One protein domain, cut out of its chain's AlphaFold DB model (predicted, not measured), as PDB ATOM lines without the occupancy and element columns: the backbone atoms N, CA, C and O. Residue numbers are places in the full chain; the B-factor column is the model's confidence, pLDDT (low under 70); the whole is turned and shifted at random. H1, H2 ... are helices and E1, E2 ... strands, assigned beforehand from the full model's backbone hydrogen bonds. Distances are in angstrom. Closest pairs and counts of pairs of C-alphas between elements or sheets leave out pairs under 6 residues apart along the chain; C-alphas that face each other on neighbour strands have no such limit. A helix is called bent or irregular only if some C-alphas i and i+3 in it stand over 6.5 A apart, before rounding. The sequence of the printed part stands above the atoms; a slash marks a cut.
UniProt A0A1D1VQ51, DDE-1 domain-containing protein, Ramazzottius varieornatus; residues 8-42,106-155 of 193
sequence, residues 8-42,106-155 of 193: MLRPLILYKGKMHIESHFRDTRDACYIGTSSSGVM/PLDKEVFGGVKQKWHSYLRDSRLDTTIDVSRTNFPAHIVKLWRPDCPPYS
ATOM      1  N   MET A   8      16.240  54.486 -33.641       85.75
ATOM      2  CA  MET A   8      15.327  53.935 -34.633       85.75
ATOM      3  C   MET A   8      14.190  53.155 -33.968       85.75
ATOM      4  O   MET A   8      14.427  52.362 -33.060       85.75
ATOM      5  N   LEU A   9      12.956  53.369 -34.435       88.19
ATOM      6  CA  LEU A   9      11.827  52.490 -34.117       88.19
ATOM      7  C   LEU A   9      11.957  51.180 -34.892       88.19
ATOM      8  O   LEU A   9      12.722  51.083 -35.864       88.19
ATOM      9  N   ARG A  10      11.171  50.184 -34.482       89.88
ATOM     10  CA  ARG A  10      11.071  48.917 -35.199       89.88
ATOM     11  C   ARG A  10      10.625  49.175 -36.644       89.88
ATOM     12  O   ARG A  10       9.738  50.004 -36.875       89.88
ATOM     13  N   PRO A  11      11.248  48.530 -37.644       89.25
ATOM     14  CA  PRO A  11      10.819  48.682 -39.020       89.25
ATOM     15  C   PRO A  11       9.466  47.995 -39.197       89.25
ATOM     16  O   PRO A  11       9.257  46.892 -38.694       89.25
ATOM     17  N   LEU A  12       8.572  48.641 -39.941       90.62
ATOM     18  CA  LEU A  12       7.335  48.030 -40.409       90.62
ATOM     19  C   LEU A  12       7.626  47.213 -41.669       90.62
ATOM     20  O   LEU A  12       8.058  47.760 -42.684       90.62
ATOM     21  N   ILE A  13       7.366  45.911 -41.608       90.88
ATOM     22  CA  ILE A  13       7.425  44.996 -42.747       90.88
ATOM     23  C   ILE A  13       5.995  44.658 -43.141       90.88
ATOM     24  O   ILE A  13       5.262  44.021 -42.385       90.88
ATOM     25  N   LEU A  14       5.597  45.101 -44.333       91.25
ATOM     26  CA  LEU A  14       4.241  44.936 -44.832       91.25
ATOM     27  C   LEU A  14       4.159  43.794 -45.843       91.25
ATOM     28  O   LEU A  14       4.786  43.835 -46.904       91.25
ATOM     29  N   TYR A  15       3.341  42.794 -45.535       89.81
ATOM     30  CA  TYR A  15       3.053  41.698 -46.447       89.81
ATOM     31  C   TYR A  15       1.726  41.891 -47.171       89.81
ATOM     32  O   TYR A  15       0.710  42.243 -46.577       89.81
ATOM     33  N   LYS A  16       1.713  41.552 -48.462       88.94
ATOM     34  CA  LYS A  16       0.462  41.358 -49.199       88.94
ATOM     35  C   LYS A  16      -0.266  40.121 -48.672       88.94
ATOM     36  O   LYS A  16       0.279  39.022 -48.782       88.94
ATOM     37  N   GLY A  17      -1.479  40.298 -48.158       85.94
ATOM     38  CA  GLY A  17      -2.330  39.238 -47.626       85.94
ATOM     39  C   GLY A  17      -3.380  39.767 -46.646       85.94
ATOM     40  O   GLY A  17      -3.370  40.938 -46.284       85.94
ATOM     41  N   LYS A  18      -4.298  38.895 -46.225       77.06
ATOM     42  CA  LYS A  18      -5.294  39.206 -45.181       77.06
ATOM     43  C   LYS A  18      -4.919  38.658 -43.803       77.06
ATOM     44  O   LYS A  18      -5.537  39.036 -42.822       77.06
ATOM     45  N   MET A  19      -3.958  37.735 -43.756       79.06
ATOM     46  CA  MET A  19      -3.578  37.009 -42.551       79.06
ATOM     47  C   MET A  19      -2.069  37.021 -42.390       79.06
ATOM     48  O   MET A  19      -1.319  36.877 -43.361       79.06
ATOM     49  N   HIS A  20      -1.644  37.141 -41.139       80.50
ATOM     50  CA  HIS A  20      -0.273  36.909 -40.733       80.50
ATOM     51  C   HIS A  20       0.112  35.439 -40.934       80.50
ATOM     52  O   HIS A  20      -0.691  34.537 -40.704       80.50
ATOM     53  N   ILE A  21       1.356  35.204 -41.354       81.31
ATOM     54  CA  ILE A  21       1.936  33.864 -41.456       81.31
ATOM     55  C   ILE A  21       2.973  33.740 -40.345       81.31
ATOM     56  O   ILE A  21       3.861  34.585 -40.244       81.31
ATOM     57  N   GLU A  22       2.875  32.692 -39.528       78.12
ATOM     58  CA  GLU A  22       3.754  32.466 -38.370       78.12
ATOM     59  C   GLU A  22       5.242  32.483 -38.751       78.12
ATOM     60  O   GLU A  22       6.076  33.042 -38.038       78.12
ATOM     61  N   SER A  23       5.578  31.951 -39.931       76.12
ATOM     62  CA  SER A  23       6.950  31.934 -40.442       76.12
ATOM     63  C   SER A  23       7.571  33.326 -40.580       76.12
ATOM     64  O   SER A  23       8.783  33.439 -40.432       76.12
ATOM     65  N   HIS A  24       6.770  34.379 -40.781       81.19
ATOM     66  CA  HIS A  24       7.273  35.753 -40.869       81.19
ATOM     67  C   HIS A  24       7.820  36.274 -39.533       81.19
ATOM     68  O   HIS A  24       8.672  37.157 -39.535       81.19
ATOM     69  N   PHE A  25       7.363  35.739 -38.399       83.62
ATOM     70  CA  PHE A  25       7.815  36.166 -37.069       83.62
ATOM     71  C   PHE A  25       9.044  35.393 -36.591       83.62
ATOM     72  O   PHE A  25       9.738  35.845 -35.675       83.62
ATOM     73  N   ARG A  26       9.329  34.236 -37.203       85.69
ATOM     74  CA  ARG A  26      10.442  33.369 -36.811       85.69
ATOM     75  C   ARG A  26      11.761  34.140 -36.877       85.69
ATOM     76  O   ARG A  26      12.010  34.878 -37.824       85.69
ATOM     77  N   ASP A  27      12.585  33.986 -35.844       84.62
ATOM     78  CA  ASP A  27      13.914  34.602 -35.723       84.62
ATOM     79  C   ASP A  27      13.956  36.145 -35.757       84.62
ATOM     80  O   ASP A  27      15.034  36.729 -35.855       84.62
ATOM     81  N   THR A  28      12.814  36.828 -35.608       84.19
ATOM     82  CA  THR A  28      12.760  38.305 -35.530       84.19
ATOM     83  C   THR A  28      12.967  38.854 -34.120       84.19
ATOM     84  O   THR A  28      13.404  39.993 -33.972       84.19
ATOM     85  N   ARG A  29      12.666  38.057 -33.081       85.38
ATOM     86  CA  ARG A  29      12.762  38.432 -31.653       85.38
ATOM     87  C   ARG A  29      12.079  39.770 -31.324       85.38
ATOM     88  O   ARG A  29      12.634  40.577 -30.587       85.38
ATOM     89  N   ASP A  30      10.906  40.009 -31.914       84.81
ATOM     90  CA  ASP A  30      10.111  41.236 -31.739       84.81
ATOM     91  C   ASP A  30      10.826  42.534 -32.177       84.81
ATOM     92  O   ASP A  30      10.403  43.641 -31.860       84.81
ATOM     93  N   ALA A  31      11.899  42.441 -32.966       88.00
ATOM     94  CA  ALA A  31      12.663  43.609 -33.406       88.00
ATOM     95  C   ALA A  31      12.064  44.329 -34.631       88.00
ATOM     96  O   ALA A  31      12.575  45.372 -35.036       88.00
ATOM     97  N   CYS A  32      10.988  43.805 -35.220       89.69
ATOM     98  CA  CYS A  32      10.243  44.428 -36.313       89.69
ATOM     99  C   CYS A  32       8.735  44.346 -36.084       89.69
ATOM    100  O   CYS A  32       8.245  43.379 -35.505       89.69
ATOM    101  N   TYR A  33       8.006  45.329 -36.606       90.00
ATOM    102  CA  TYR A  33       6.553  45.284 -36.672       90.00
ATOM    103  C   TYR A  33       6.146  44.624 -37.988       90.00
ATOM    104  O   TYR A  33       6.579  45.055 -39.057       90.00
ATOM    105  N   ILE A  34       5.310  43.592 -37.940       89.62
ATOM    106  CA  ILE A  34       4.842  42.897 -39.142       89.62
ATOM    107  C   ILE A  34       3.375  43.241 -39.349       89.62
ATOM    108  O   ILE A  34       2.554  42.945 -38.491       89.62
ATOM    109  N   GLY A  35       3.058  43.850 -40.490       88.50
ATOM    110  CA  GLY A  35       1.697  44.188 -40.908       88.50
ATOM    111  C   GLY A  35       1.264  43.379 -42.129       88.50
ATOM    112  O   GLY A  35       2.100  42.870 -42.885       88.50
ATOM    113  N   THR A  36      -0.044  43.287 -42.362       88.19
ATOM    114  CA  THR A  36      -0.600  42.701 -43.590       88.19
ATOM    115  C   THR A  36      -1.661  43.602 -44.194       88.19
ATOM    116  O   THR A  36      -2.531  44.070 -43.471       88.19
ATOM    117  N   SER A  37      -1.624  43.792 -45.512       89.06
ATOM    118  CA  SER A  37      -2.696  44.460 -46.254       89.06
ATOM    119  C   SER A  37      -3.056  43.684 -47.516       89.06
ATOM    120  O   SER A  37      -2.218  43.027 -48.141       89.06
ATOM    121  N   SER A  38      -4.318  43.766 -47.939       85.38
ATOM    122  CA  SER A  38      -4.813  43.014 -49.102       85.38
ATOM    123  C   SER A  38      -4.085  43.373 -50.410       85.38
ATOM    124  O   SER A  38      -3.851  42.506 -51.258       85.38
ATOM    125  N   SER A  39      -3.671  44.635 -50.555       85.19
ATOM    126  CA  SER A  39      -2.929  45.150 -51.709       85.19
ATOM    127  C   SER A  39      -1.418  44.922 -51.599       85.19
ATOM    128  O   SER A  39      -0.742  44.836 -52.626       85.19
ATOM    129  N   GLY A  40      -0.883  44.782 -50.379       83.44
ATOM    130  CA  GLY A  40       0.553  44.864 -50.099       83.44
ATOM    131  C   GLY A  40       1.092  46.296 -50.076       83.44
ATOM    132  O   GLY A  40       2.299  46.488 -49.969       83.44
ATOM    133  N   VAL A  41       0.209  47.289 -50.190       82.00
ATOM    134  CA  VAL A  41       0.502  48.712 -50.006       82.00
ATOM    135  C   VAL A  41      -0.059  49.135 -48.656       82.00
ATOM    136  O   VAL A  41      -1.045  48.567 -48.187       82.00
ATOM    137  N   MET A  42       0.594  50.095 -48.013       83.25
ATOM    138  CA  MET A  42       0.160  50.622 -46.726       83.25
ATOM    139  C   MET A  42      -1.217  51.276 -46.861       83.25
ATOM    140  O   MET A  42      -1.389  52.187 -47.669       83.25
ATOM    141  N   PRO A 106      16.053  63.103 -43.664       75.69
ATOM    142  CA  PRO A 106      17.303  62.401 -43.354       75.69
ATOM    143  C   PRO A 106      17.126  60.885 -43.276       75.69
ATOM    144  O   PRO A 106      18.057  60.129 -43.535       75.69
ATOM    145  N   LEU A 107      15.909  60.440 -42.949       78.38
ATOM    146  CA  LEU A 107      15.570  59.028 -42.876       78.38
ATOM    147  C   LEU A 107      15.706  58.328 -44.238       78.38
ATOM    148  O   LEU A 107      16.222  57.215 -44.281       78.38
ATOM    149  N   ASP A 108      15.285  58.958 -45.338       76.00
ATOM    150  CA  ASP A 108      15.392  58.357 -46.675       76.00
ATOM    151  C   ASP A 108      16.840  58.333 -47.167       76.00
ATOM    152  O   ASP A 108      17.347  57.296 -47.602       76.00
ATOM    153  N   LYS A 109      17.543  59.457 -47.000       74.69
ATOM    154  CA  LYS A 109      18.910  59.615 -47.499       74.69
ATOM    155  C   LYS A 109      19.924  58.751 -46.748       74.69
ATOM    156  O   LYS A 109      20.682  58.012 -47.369       74.69
ATOM    157  N   GLU A 110      19.947  58.856 -45.425       75.00
ATOM    158  CA  GLU A 110      21.032  58.291 -44.622       75.00
ATOM    159  C   GLU A 110      20.654  56.905 -44.091       75.00
ATOM    160  O   GLU A 110      21.369  55.925 -44.303       75.00
ATOM    161  N   VAL A 111      19.484  56.786 -43.452       79.31
ATOM    162  CA  VAL A 111      19.089  55.543 -42.771       79.31
ATOM    163  C   VAL A 111      18.670  54.473 -43.774       79.31
ATOM    164  O   VAL A 111      19.279  53.402 -43.834       79.31
ATOM    165  N   PHE A 112      17.655  54.747 -44.599       81.06
ATOM    166  CA  PHE A 112      17.199  53.783 -45.599       81.06
ATOM    167  C   PHE A 112      18.245  53.563 -46.694       81.06
ATOM    168  O   PHE A 112      18.410  52.427 -47.140       81.06
ATOM    169  N   GLY A 113      18.998  54.599 -47.079       81.00
ATOM    170  CA  GLY A 113      20.172  54.464 -47.944       81.00
ATOM    171  C   GLY A 113      21.194  53.459 -47.396       81.00
ATOM    172  O   GLY A 113      21.548  52.500 -48.087       81.00
ATOM    173  N   GLY A 114      21.600  53.610 -46.131       82.94
ATOM    174  CA  GLY A 114      22.542  52.700 -45.474       82.94
ATOM    175  C   GLY A 114      22.018  51.266 -45.348       82.94
ATOM    176  O   GLY A 114      22.750  50.309 -45.611       82.94
ATOM    177  N   VAL A 115      20.735  51.088 -45.012       86.44
ATOM    178  CA  VAL A 115      20.107  49.754 -44.950       86.44
ATOM    179  C   VAL A 115      20.064  49.096 -46.334       86.44
ATOM    180  O   VAL A 115      20.411  47.921 -46.448       86.44
ATOM    181  N   LYS A 116      19.724  49.838 -47.398       86.94
ATOM    182  CA  LYS A 116      19.730  49.328 -48.784       86.94
ATOM    183  C   LYS A 116      21.125  48.861 -49.212       86.94
ATOM    184  O   LYS A 116      21.259  47.794 -49.807       86.94
ATOM    185  N   GLN A 117      22.174  49.615 -48.875       86.50
ATOM    186  CA  GLN A 117      23.560  49.231 -49.177       86.50
ATOM    187  C   GLN A 117      23.989  47.953 -48.441       86.50
ATOM    188  O   GLN A 117      24.578  47.051 -49.050       86.50
ATOM    189  N   LYS A 118      23.656  47.846 -47.146       89.19
ATOM    190  CA  LYS A 118      23.894  46.634 -46.347       89.19
ATOM    191  C   LYS A 118      23.147  45.436 -46.923       89.19
ATOM    192  O   LYS A 118      23.737  44.374 -47.070       89.19
ATOM    193  N   TRP A 119      21.885  45.622 -47.305       91.75
ATOM    194  CA  TRP A 119      21.063  44.581 -47.919       91.75
ATOM    195  C   TRP A 119      21.644  44.082 -49.243       91.75
ATOM    196  O   TRP A 119      21.771  42.877 -49.439       91.75
ATOM    197  N   HIS A 120      22.069  44.981 -50.135       90.94
ATOM    198  CA  HIS A 120      22.714  44.577 -51.387       90.94
ATOM    199  C   HIS A 120      24.017  43.810 -51.159       90.94
ATOM    200  O   HIS A 120      24.292  42.860 -51.886       90.94
ATOM    201  N   SER A 121      24.810  44.204 -50.161       89.81
ATOM    202  CA  SER A 121      26.036  43.482 -49.810       89.81
ATOM    203  C   SER A 121      25.711  42.095 -49.257       89.81
ATOM    204  O   SER A 121      26.211  41.107 -49.780       89.81
ATOM    205  N   TYR A 122      24.759  42.019 -48.324       90.38
ATOM    206  CA  TYR A 122      24.265  40.766 -47.755       90.38
ATOM    207  C   TYR A 122      23.759  39.787 -48.824       90.38
ATOM    208  O   TYR A 122      24.104  38.611 -48.792       90.38
ATOM    209  N   LEU A 123      22.999  40.272 -49.812       91.12
ATOM    210  CA  LEU A 123      22.515  39.452 -50.926       91.12
ATOM    211  C   LEU A 123      23.614  38.986 -51.887       91.12
ATOM    212  O   LEU A 123      23.401  38.017 -52.614       91.12
ATOM    213  N   ARG A 124      24.748  39.692 -51.980       90.06
ATOM    214  CA  ARG A 124      25.900  39.203 -52.753       90.06
ATOM    215  C   ARG A 124      26.594  38.082 -51.995       90.06
ATOM    216  O   ARG A 124      26.858  37.043 -52.591       90.06
ATOM    217  N   ASP A 125      26.815  38.276 -50.702       88.69
ATOM    218  CA  ASP A 125      27.502  37.308 -49.848       88.69
ATOM    219  C   ASP A 125      26.678  36.016 -49.715       88.69
ATOM    220  O   ASP A 125      27.213  34.919 -49.864       88.69
ATOM    221  N   SER A 126      25.350  36.128 -49.577       88.19
ATOM    222  CA  SER A 126      24.445  34.971 -49.498       88.19
ATOM    223  C   SER A 126      24.388  34.131 -50.778       88.19
ATOM    224  O   SER A 126      23.899  33.012 -50.750       88.19
ATOM    225  N   ARG A 127      24.839  34.654 -51.926       87.75
ATOM    226  CA  ARG A 127      24.936  33.863 -53.170       87.75
ATOM    227  C   ARG A 127      26.184  32.990 -53.205       87.75
ATOM    228  O   ARG A 127      26.224  32.040 -53.979       87.75
ATOM    229  N   LEU A 128      27.202  33.346 -52.424       89.44
ATOM    230  CA  LEU A 128      28.443  32.585 -52.300       89.44
ATOM    231  C   LEU A 128      28.330  31.522 -51.202       89.44
ATOM    232  O   LEU A 128      28.973  30.480 -51.293       89.44
ATOM    233  N   ASP A 129      27.495  31.770 -50.194       87.44
ATOM    234  CA  ASP A 129      27.260  30.867 -49.072       87.44
ATOM    235  C   ASP A 129      25.931  30.107 -49.213       87.44
ATOM    236  O   ASP A 129      24.851  30.635 -48.950       87.44
ATOM    237  N   THR A 130      26.013  28.821 -49.567       81.50
ATOM    238  CA  THR A 130      24.843  27.933 -49.713       81.50
ATOM    239  C   THR A 130      24.077  27.667 -48.413       81.50
ATOM    240  O   THR A 130      22.992  27.093 -48.460       81.50
ATOM    241  N   THR A 131      24.614  28.055 -47.251       85.31
ATOM    242  CA  THR A 131      23.916  27.916 -45.963       85.31
ATOM    243  C   THR A 131      22.885  29.023 -45.729       85.31
ATOM    244  O   THR A 131      21.990  28.866 -44.894       85.31
ATOM    245  N   ILE A 132      22.975  30.132 -46.472       85.62
ATOM    246  CA  ILE A 132      22.106  31.297 -46.313       85.62
ATOM    247  C   ILE A 132      21.019  31.279 -47.387       85.62
ATOM    248  O   ILE A 132      21.194  31.791 -48.491       85.62
ATOM    249  N   ASP A 133      19.846  30.756 -47.035       88.44
ATOM    250  CA  ASP A 133      18.650  30.897 -47.866       88.44
ATOM    251  C   ASP A 133      17.912  32.207 -47.545       88.44
ATOM    252  O   ASP A 133      17.551  32.485 -46.394       88.44
ATOM    253  N   VAL A 134      17.664  33.024 -48.570       89.06
ATOM    254  CA  VAL A 134      16.896  34.271 -48.460       89.06
ATOM    255  C   VAL A 134      15.623  34.133 -49.277       89.06
ATOM    256  O   VAL A 134      15.639  34.124 -50.505       89.06
ATOM    257  N   SER A 135      14.497  34.096 -48.579       89.12
ATOM    258  CA  SER A 135      13.172  33.943 -49.156       89.12
ATOM    259  C   SER A 135      12.201  34.966 -48.571       89.12
ATOM    260  O   SER A 135      12.479  35.679 -47.605       89.12
ATOM    261  N   ARG A 136      11.007  35.053 -49.161       86.25
ATOM    262  CA  ARG A 136       9.958  35.967 -48.688       86.25
ATOM    263  C   ARG A 136       9.550  35.691 -47.236       86.25
ATOM    264  O   ARG A 136       9.173  36.629 -46.535       86.25
ATOM    265  N   THR A 137       9.606  34.433 -46.801       86.75
ATOM    266  CA  THR A 137       9.148  34.016 -45.470       86.75
ATOM    267  C   THR A 137      10.149  34.363 -44.375       86.75
ATOM    268  O   THR A 137       9.731  34.733 -43.286       86.75
ATOM    269  N   ASN A 138      11.453  34.303 -44.668       89.56
ATOM    270  CA  ASN A 138      12.523  34.602 -43.708       89.56
ATOM    271  C   ASN A 138      13.131  36.009 -43.865       89.56
ATOM    272  O   ASN A 138      14.016  36.396 -43.103       89.56
ATOM    273  N   PHE A 139      12.633  36.801 -44.820       91.06
ATOM    274  CA  PHE A 139      13.022  38.197 -45.018       91.06
ATOM    275  C   PHE A 139      13.067  39.033 -43.720       91.06
ATOM    276  O   PHE A 139      14.060  39.741 -43.529       91.06
ATOM    277  N   PRO A 140      12.088  38.947 -42.793       91.62
ATOM    278  CA  PRO A 140      12.098  39.738 -41.566       91.62
ATOM    279  C   PRO A 140      13.296  39.415 -40.676       91.62
ATOM    280  O   PRO A 140      13.968  40.325 -40.193       91.62
ATOM    281  N   ALA A 141      13.624  38.128 -40.537       90.38
ATOM    282  CA  ALA A 141      14.772  37.663 -39.767       90.38
ATOM    283  C   ALA A 141      16.099  38.204 -40.320       90.38
ATOM    284  O   ALA A 141      17.021  38.505 -39.561       90.38
ATOM    285  N   HIS A 142      16.205  38.357 -41.642       91.12
ATOM    286  CA  HIS A 142      17.396  38.920 -42.278       91.12
ATOM    287  C   HIS A 142      17.457  40.442 -42.147       91.12
ATOM    288  O   HIS A 142      18.506  40.980 -41.797       91.12
ATOM    289  N   ILE A 143      16.341  41.146 -42.357       90.12
ATOM    290  CA  ILE A 143      16.296  42.611 -42.236       90.12
ATOM    291  C   ILE A 143      16.602  43.077 -40.822       90.12
ATOM    292  O   ILE A 143      17.370  44.024 -40.663       90.12
ATOM    293  N   VAL A 144      16.072  42.405 -39.801       90.06
ATOM    294  CA  VAL A 144      16.341  42.745 -38.397       90.06
ATOM    295  C   VAL A 144      17.845  42.747 -38.087       90.06
ATOM    296  O   VAL A 144      18.316  43.630 -37.376       90.06
ATOM    297  N   LYS A 145      18.635  41.831 -38.670       87.75
ATOM    298  CA  LYS A 145      20.103  41.797 -38.487       87.75
ATOM    299  C   LYS A 145      20.793  43.050 -39.034       87.75
ATOM    300  O   LYS A 145      21.817  43.484 -38.502       87.75
ATOM    301  N   LEU A 146      20.251  43.605 -40.117       87.44
ATOM    302  CA  LEU A 146      20.796  44.774 -40.811       87.44
ATOM    303  C   LEU A 146      20.244  46.091 -40.259       87.44
ATOM    304  O   LEU A 146      20.894  47.135 -40.383       87.44
ATOM    305  N   TRP A 147      19.068  46.029 -39.633       85.25
ATOM    306  CA  TRP A 147      18.402  47.124 -38.946       85.25
ATOM    307  C   TRP A 147      19.095  47.410 -37.610       85.25
ATOM    308  O   TRP A 147      18.598  47.089 -36.534       85.25
ATOM    309  N   ARG A 148      20.298  47.991 -37.676       67.00
ATOM    310  CA  ARG A 148      21.000  48.477 -36.485       67.00
ATOM    311  C   ARG A 148      20.653  49.941 -36.196       67.00
ATOM    312  O   ARG A 148      20.638  50.736 -37.135       67.00
ATOM    313  N   PRO A 149      20.428  50.292 -34.919       55.56
ATOM    314  CA  PRO A 149      19.982  51.616 -34.488       55.56
ATOM    315  C   PRO A 149      21.083  52.684 -34.475       55.56
ATOM    316  O   PRO A 149      20.780  53.843 -34.230       55.56
ATOM    317  N   ASP A 150      22.342  52.339 -34.740       51.53
ATOM    318  CA  ASP A 150      23.458  53.261 -34.520       51.53
ATOM    319  C   ASP A 150      23.684  54.162 -35.742       51.53
ATOM    320  O   ASP A 150      24.641  54.008 -36.505       51.53
ATOM    321  N   CYS A 151      22.762  55.100 -35.956       53.88
ATOM    322  CA  CYS A 151      23.031  56.278 -36.768       53.88
ATOM    323  C   CYS A 151      23.575  57.394 -35.864       53.88
ATOM    324  O   CYS A 151      23.026  57.601 -34.779       53.88
ATOM    325  N   PRO A 152      24.624  58.130 -36.277       54.97
ATOM    326  CA  PRO A 152      25.122  59.254 -35.494       54.97
ATOM    327  C   PRO A 152      23.996  60.275 -35.241       54.97
ATOM    328  O   PRO A 152      23.164  60.487 -36.126       54.97
ATOM    329  N   PRO A 153      23.933  60.889 -34.042       56.66
ATOM    330  CA  PRO A 153      22.882  61.840 -33.696       56.66
ATOM    331  C   PRO A 153      22.854  63.005 -34.691       56.66
ATOM    332  O   PRO A 153      23.891  63.570 -35.041       56.66
ATOM    333  N   TYR A 154      21.654  63.369 -35.144       57.34
ATOM    334  CA  TYR A 154      21.467  64.378 -36.182       57.34
ATOM    335  C   TYR A 154      21.041  65.709 -35.566       57.34
ATOM    336  O   TYR A 154      19.967  65.828 -34.975       57.34
ATOM    337  N   SER A 155      21.834  66.756 -35.786       43.00
ATOM    338  CA  SER A 155      21.379  68.131 -35.593       43.00
ATOM    339  C   SER A 155      20.618  68.584 -36.839       43.00
ATOM    340  O   SER A 155      21.221  68.909 -37.864       43.00
TER     341      SER A 155
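Overview. This is residues 8 to 42 and 106 to 155 of the 193 residues of the protein "DDE-1 domain-containing protein" of Ramazzottius varieornatus (UniProt A0A1D1VQ51). A small two-stranded ribbon, E1 beside E2, lies on one side of the model and the long helix H1 on the other, and the short helix H2 bridges the space between them, its first residues nearer the ribbon and its last ones packed on H1. A long loop, residues 17 to 32, joins the two strands. The printed part has 85 residues with two named strands and two named helices, in the order E1, E2, H1, H2; the sheet has the order E1, E2 and is parallel. The class is mixed, helices and strands, with 41 of the 85 residues in named elements, under half. The whole is only just compact, close to loose, with a radius of gyration of the C-alphas of 14.0 A, and spans 40 by 33 by 23 A.

Arrangement. Begin with E1, residues 12 to 16, and look beside it for E2, residues 33 to 37: they are parallel neighbours, their directions 28 degrees apart. C-alphas 14 and 35 face each other at 4.7 A, and across the pair N 13 and O 33 at 2.8 A and N 35 and O 13 at 2.9 A are within hydrogen-bond range. Go next to H2, residues 139 to 146; its closest C-alphas to E1 are those of Pro 140 and Ile 13, 7.1 A apart, the one such pair within 8 A. E2 and H2 are apart, but only just, at 8.3 A. H1, residues 106 to 128, touches H2 with its residues 115 to 119 alone, and the closest C-alphas are those of Val 115 and Leu 146, 6.5 A apart. H1 and H2 run opposite ways at a steep tilt of 69 degrees, only just short of about perpendicular. E1 and H1 are apart. Of the O i to N i+4 pairs, 15 of 19 in H1 and 2 of 4 in H2 are within hydrogen-bond range.

Along the chain. Find C-alpha 12 at (7.335, 48.030, -40.409); from there E1 runs 13.0 A to Lys 16. E2 runs 13.3 A from Tyr 33 to Ser 37. Past the cut, find C-alpha 106 at (17.303, 62.401, -43.354), where H1 begins; it runs 33.1 A to Leu 128, with a kink of 25 degrees near residue 113. H1 is neither bent nor irregular, but only just: C-alphas 109 and 112 are 6.4 A apart. H2 runs 11.0 A from Phe 139 to C-alpha 146 at (20.796, 44.774, -40.811).

Size, cuts and confidence. The two C-alphas farthest apart are those of Thr 130 and Ser 155, 42.7 A. Residues 43 to 105 are not printed, and C-alphas 42 and 106 stand 21.1 A apart across this cut, which lies in the link from E2 to H1. The link from E1 to E2, 16 residues, is long; that from H1 to H2, 10 residues, is short. The mean pLDDT of the printed part is 83.1, and residues 148 to 155 are under 70.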